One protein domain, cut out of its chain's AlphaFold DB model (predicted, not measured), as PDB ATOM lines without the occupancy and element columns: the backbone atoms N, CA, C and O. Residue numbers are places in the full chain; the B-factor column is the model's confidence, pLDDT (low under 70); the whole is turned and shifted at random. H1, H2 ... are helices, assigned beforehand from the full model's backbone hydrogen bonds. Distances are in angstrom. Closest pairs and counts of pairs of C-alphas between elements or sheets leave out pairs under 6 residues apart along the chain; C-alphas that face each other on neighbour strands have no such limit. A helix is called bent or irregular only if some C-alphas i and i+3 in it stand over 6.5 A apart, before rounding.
ATOM      1  N   ARG A  89     409.269 483.821 360.733       75.06
ATOM      2  CA  ARG A  89     408.530 484.023 359.470       75.06
ATOM      3  C   ARG A  89     408.797 482.946 358.410       75.06
ATOM      4  O   ARG A  89     408.029 482.825 357.456       75.06
ATOM      5  N   GLU A  90     409.848 482.152 358.571       82.88
ATOM      6  CA  GLU A  90     410.202 481.058 357.662       82.88
ATOM      7  C   GLU A  90     409.502 479.746 358.041       82.88
ATOM      8  O   GLU A  90     409.522 478.800 357.266       82.88
ATOM      9  N   THR A  91     408.754 479.700 359.151       83.81
ATOM     10  CA  THR A  91     407.981 478.516 359.584       83.81
ATOM     11  C   THR A  91     407.057 477.953 358.495       83.81
ATOM     12  O   THR A  91     406.859 476.743 358.398       83.81
ATOM     13  N   GLN A  92     406.497 478.812 357.639       81.44
ATOM     14  CA  GLN A  92     405.654 478.392 356.510       81.44
ATOM     15  C   GLN A  92     406.422 477.608 355.437       81.44
ATOM     16  O   GLN A  92     405.819 476.853 354.684       81.44
ATOM     17  N   LEU A  93     407.740 477.786 355.377       82.88
ATOM     18  CA  LEU A  93     408.654 477.105 354.463       82.88
ATOM     19  C   LEU A  93     409.172 475.788 355.060       82.88
ATOM     20  O   LEU A  93     410.044 475.144 354.477       82.88
ATOM     21  N   ARG A  94     408.649 475.351 356.218       85.19
ATOM     22  CA  ARG A  94     409.088 474.104 356.855       85.19
ATOM     23  C   ARG A  94     409.024 472.939 355.862       85.19
ATOM     24  O   ARG A  94     407.968 472.652 355.298       85.19
ATOM     25  N   ARG A  95     410.147 472.231 355.725       86.31
ATOM     26  CA  ARG A  95     410.338 471.048 354.862       86.31
ATOM     27  C   ARG A  95     410.367 471.304 353.346       86.31
ATOM     28  O   ARG A  95     410.325 470.330 352.605       86.31
ATOM     29  N   ILE A  96     410.455 472.550 352.867       85.69
ATOM     30  CA  ILE A  96     410.542 472.816 351.415       85.69
ATOM     31  C   ILE A  96     411.957 472.640 350.840       85.69
ATOM     32  O   ILE A  96     412.099 472.358 349.657       85.69
ATOM     33  N   MET A  97     412.997 472.763 351.670       83.69
ATOM     34  CA  MET A  97     414.401 472.624 351.260       83.69
ATOM     35  C   MET A  97     415.155 471.677 352.206       83.69
ATOM     36  O   MET A  97     415.940 472.147 353.027       83.69
ATOM     37  N   PRO A  98     414.871 470.360 352.171       83.12
ATOM     38  CA  PRO A  98     415.551 469.395 353.036       83.12
ATOM     39  C   PRO A  98     417.031 469.195 352.670       83.12
ATOM     40  O   PRO A  98     417.828 468.975 353.573       83.12
ATOM     41  N   ASP A  99     417.386 469.350 351.388       88.44
ATOM     42  CA  ASP A  99     418.726 469.088 350.844       88.44
ATOM     43  C   ASP A  99     419.243 470.308 350.056       88.44
ATOM     44  O   ASP A  99     419.419 470.253 348.840       88.44
ATOM     45  N   VAL A 100     419.398 471.458 350.720       89.31
ATOM     46  CA  VAL A 100     420.022 472.641 350.098       89.31
ATOM     47  C   VAL A 100     421.545 472.504 350.104       89.31
ATOM     48  O   VAL A 100     422.117 472.064 351.099       89.31
ATOM     49  N   ASP A 101     422.191 472.899 349.006       89.44
ATOM     50  CA  ASP A 101     423.623 472.663 348.789       89.44
ATOM     51  C   ASP A 101     424.522 473.364 349.825       89.44
ATOM     52  O   ASP A 101     425.471 472.768 350.334       89.44
ATOM     53  N   ASP A 102     424.224 474.626 350.162       91.00
ATOM     54  CA  ASP A 102     424.960 475.398 351.166       91.00
ATOM     55  C   ASP A 102     424.128 476.545 351.787       91.00
ATOM     56  O   ASP A 102     422.984 476.818 351.405       91.00
ATOM     57  N   LEU A 103     424.710 477.235 352.779       88.69
ATOM     58  CA  LEU A 103     424.073 478.363 353.470       88.69
ATOM     59  C   LEU A 103     423.829 479.570 352.548       88.69
ATOM     60  O   LEU A 103     422.854 480.298 352.730       88.69
ATOM     61  N   GLY A 104     424.702 479.803 351.570       90.00
ATOM     62  CA  GLY A 104     424.539 480.867 350.584       90.00
ATOM     63  C   GLY A 104     423.350 480.592 349.667       90.00
ATOM     64  O   GLY A 104     422.501 481.464 349.486       90.00
ATOM     65  N   ALA A 105     423.228 479.365 349.165       86.25
ATOM     66  CA  ALA A 105     422.090 478.888 348.392       86.25
ATOM     67  C   ALA A 105     420.788 478.978 349.203       86.25
ATOM     68  O   ALA A 105     419.782 479.457 348.678       86.25
ATOM     69  N   TYR A 106     420.820 478.628 350.495       88.06
ATOM     70  CA  TYR A 106     419.699 478.827 351.420       88.06
ATOM     71  C   TYR A 106     419.307 480.301 351.568       88.06
ATOM     72  O   TYR A 106     418.130 480.657 351.472       88.06
ATOM     73  N   ALA A 107     420.283 481.178 351.811       87.38
ATOM     74  CA  ALA A 107     420.034 482.604 351.978       87.38
ATOM     75  C   ALA A 107     419.461 483.209 350.690       87.38
ATOM     76  O   ALA A 107     418.508 483.987 350.737       87.38
ATOM     77  N   MET A 108     419.978 482.808 349.531       87.19
ATOM     78  CA  MET A 108     419.484 483.280 348.244       87.19
ATOM     79  C   MET A 108     418.077 482.765 347.937       87.19
ATOM     80  O   MET A 108     417.232 483.546 347.505       87.19
ATOM     81  N   SER A 109     417.777 481.494 348.199       84.25
ATOM     82  CA  SER A 109     416.439 480.942 347.966       84.25
ATOM     83  C   SER A 109     415.399 481.516 348.931       84.25
ATOM     84  O   SER A 109     414.286 481.850 348.526       84.25
ATOM     85  N   THR A 110     415.756 481.662 350.207       85.00
ATOM     86  CA  THR A 110     414.817 481.989 351.280       85.00
ATOM     87  C   THR A 110     414.739 483.488 351.513       85.00
ATOM     88  O   THR A 110     413.659 484.067 351.388       85.00
ATOM     89  N   LEU A 111     415.867 484.138 351.808       81.81
ATOM     90  CA  LEU A 111     415.917 485.559 352.163       81.81
ATOM     91  C   LEU A 111     415.878 486.464 350.925       81.81
ATOM     92  O   LEU A 111     415.164 487.463 350.929       81.81
ATOM     93  N   ALA A 112     416.605 486.125 349.856       80.88
ATOM     94  CA  ALA A 112     416.584 486.913 348.618       80.88
ATOM     95  C   ALA A 112     415.464 486.485 347.643       80.88
ATOM     96  O   ALA A 112     415.041 487.280 346.804       80.88
ATOM     97  N   GLY A 113     414.954 485.257 347.774       83.06
ATOM     98  CA  GLY A 113     413.875 484.696 346.958       83.06
ATOM     99  C   GLY A 113     412.509 484.775 347.641       83.06
ATOM    100  O   GLY A 113     411.764 485.736 347.467       83.06
ATOM    101  N   TYR A 114     412.148 483.759 348.431       82.50
ATOM    102  CA  TYR A 114     410.807 483.640 349.024       82.50
ATOM    103  C   TYR A 114     410.394 484.844 349.882       82.50
ATOM    104  O   TYR A 114     409.213 485.199 349.915       82.50
ATOM    105  N   ALA A 115     411.332 485.485 350.580       75.81
ATOM    106  CA  ALA A 115     411.023 486.645 351.408       75.81
ATOM    107  C   ALA A 115     410.744 487.917 350.588       75.81
ATOM    108  O   ALA A 115     409.987 488.762 351.065       75.81
ATOM    109  N   THR A 116     411.269 488.051 349.362       73.88
ATOM    110  CA  THR A 116     411.074 489.252 348.524       73.88
ATOM    111  C   THR A 116     409.742 489.242 347.773       73.88
ATOM    112  O   THR A 116     409.161 490.298 347.534       73.88
ATOM    113  N   VAL A 117     409.200 488.058 347.475       71.75
ATOM    114  CA  VAL A 117     407.881 487.900 346.832       71.75
ATOM    115  C   VAL A 117     406.706 487.985 347.809       71.75
ATOM    116  O   VAL A 117     405.552 488.076 347.390       71.75
ATOM    117  N   ARG A 118     406.966 487.990 349.123       60.16
ATOM    118  CA  ARG A 118     405.933 488.246 350.136       60.16
ATOM    119  C   ARG A 118     405.642 489.743 350.228       60.16
ATOM    120  O   ARG A 118     406.131 490.444 351.111       60.16
ATOM    121  N   THR A 119     404.793 490.232 349.333       53.94
ATOM    122  CA  THR A 119     404.244 491.587 349.395       53.94
ATOM    123  C   THR A 119     403.159 491.690 350.471       53.94
ATOM    124  O   THR A 119     402.108 491.065 350.390       53.94
ATOM    125  N   GLY A 120     403.431 492.494 351.502       52.00
ATOM    126  CA  GLY A 120     402.484 493.454 352.093       52.00
ATOM    127  C   GLY A 120     401.084 493.010 352.543       52.00
ATOM    128  O   GLY A 120     400.239 493.878 352.741       52.00
ATOM    129  N   GLY A 121     400.797 491.725 352.736       41.59
ATOM    130  CA  GLY A 121     399.559 491.293 353.383       41.59
ATOM    131  C   GLY A 121     399.595 491.684 354.858       41.59
ATOM    132  O   GLY A 121     400.229 490.979 355.633       41.59
ATOM    133  N   ALA A 122     398.987 492.829 355.191       39.53
ATOM    134  CA  ALA A 122     398.650 493.340 356.523       39.53
ATOM    135  C   ALA A 122     399.550 492.838 357.687       39.53
ATOM    136  O   ALA A 122     399.420 491.686 358.113       39.53
ATOM    137  N   PRO A 123     400.392 493.689 358.312       46.62
ATOM    138  CA  PRO A 123     401.296 493.269 359.397       46.62
ATOM    139  C   PRO A 123     400.583 492.620 360.604       46.62
ATOM    140  O   PRO A 123     401.222 491.975 361.432       46.62
ATOM    141  N   HIS A 124     399.257 492.747 360.681       40.97
ATOM    142  CA  HIS A 124     398.383 492.242 361.736       40.97
ATOM    143  C   HIS A 124     398.000 490.754 361.576       40.97
ATOM    144  O   HIS A 124     397.799 490.081 362.583       40.97
ATOM    145  N   THR A 125     397.922 490.205 360.356       38.91
ATOM    146  CA  THR A 125     397.427 488.826 360.126       38.91
ATOM    147  C   THR A 125     398.530 487.767 360.091       38.91
ATOM    148  O   THR A 125     398.256 486.605 360.375       38.91
ATOM    149  N   LEU A 126     399.787 488.148 359.828       42.41
ATOM    150  CA  LEU A 126     400.941 487.229 359.848       42.41
ATOM    151  C   LEU A 126     401.916 487.460 361.017       42.41
ATOM    152  O   LEU A 126     402.792 486.632 361.262       42.41
ATOM    153  N   GLY A 127     401.750 488.550 361.776       39.69
ATOM    154  CA  GLY A 127     402.446 488.785 363.050       39.69
ATOM    155  C   GLY A 127     401.970 487.870 364.188       39.69
ATOM    156  O   GLY A 127     402.618 487.774 365.226       39.69
ATOM    157  N   MET A 128     400.875 487.129 363.982       34.44
ATOM    158  CA  MET A 128     400.364 486.140 364.934       34.44
ATOM    159  C   MET A 128     401.096 484.785 364.911       34.44
ATOM    160  O   MET A 128     400.701 483.887 365.646       34.44
ATOM    161  N   CYS A 129     402.229 484.631 364.216       39.97
ATOM    162  CA  CYS A 129     403.206 483.579 364.568       39.97
ATOM    163  C   CYS A 129     404.079 483.983 365.785       39.97
ATOM    164  O   CYS A 129     405.180 483.485 365.986       39.97
ATOM    165  N   GLY A 130     403.589 484.910 366.616       37.50
ATOM    166  CA  GLY A 130     403.965 485.068 368.025       37.50
ATOM    167  C   GLY A 130     402.913 484.523 369.006       37.50
ATOM    168  O   GLY A 130     403.077 484.673 370.213       37.50
TER     169      GLY A 130
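Overview. This is residues 89 to 130 of the 169 residues of an uncharacterized protein of Streptomyces sp. CB02058 (UniProt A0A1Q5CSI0). Picture a loose, elongated loop of chain with H2, its longest helix, on one long side and the short helix H1 with the link after it on the other; the chain runs out from H1, turns at residues 99 to 102 and folds back through H2. Beyond H2 a free arm, residues 116 to 125, of which 123 to 125 belong to the small helix H3, sticks out, and the last residues turn back; the first and last printed C-alphas, those of Arg 89 and Gly 130, are 9.8 A apart. The printed part has 42 residues with three named helices, in the order H1, H2, H3, and no named strand; its class is all helix, with 21 residues in the named helices. It is loose, with a radius of gyration of the C-alphas of 11.8 A, and its C-alphas span 34 by 18 by 12 A.

Along the chain. Find C-alpha 89 at (408.530, 484.023, 359.470); here H1 begins, and it holds residues 89 to 93, 8.5 A from first to last C-alpha. H1 is irregular, but only just: C-alphas 89 and 92 are 7.0 A apart. Go on to C-alpha 103 at (424.073, 478.363, 353.470), where H2 begins; it holds residues 103 to 114 and measures 15.0 A. H2 is neither bent nor irregular, but only just: C-alphas 111 and 114 are 6.3 A apart. H3 holds residues 123 to 126, measures 6.1 A and ends at C-alpha 126 at (400.941, 487.229, 359.848). H3 too is neither bent nor irregular, but only just, with C-alphas 123 and 126 6.1 A apart.

Arrangement. Look first at Glu 90 and Thr 110, the closest C-alphas of H1 and H2, 7.9 A apart. H1 and H2 are close but not clearly touching, with 1 pair of C-alphas within 8 A, and their centres are 12.7 A apart. H2 and H3 are apart. H1 and H3 are only just apart, their closest C-alphas being 8.2 A from each other. In the backbone, H1 has 0 of 1 O i to N i+4 pairs within hydrogen-bond range and 1 of 2 O i to N i+3 pairs, H2 has 6 of 8 O i to N i+4 pairs, and H3 is too short for an O i to N i+4 pair.

Size, cuts and confidence. The two C-alphas farthest apart are those of Asp 101 and His 124, at 34.5 A. Without the stretch that stands free, residues 116 to 125, of which 123 to 125 belong to H3, the body has 32 residues and spans 31 by 18 by 11 A. The printed part has no cut. The links from H1 to H2, with 9 residues, and from H2 to H3, with 8, are both short. The mean pLDDT of the printed part is 71.5; look for low values, under 70, at residues 118 to 130.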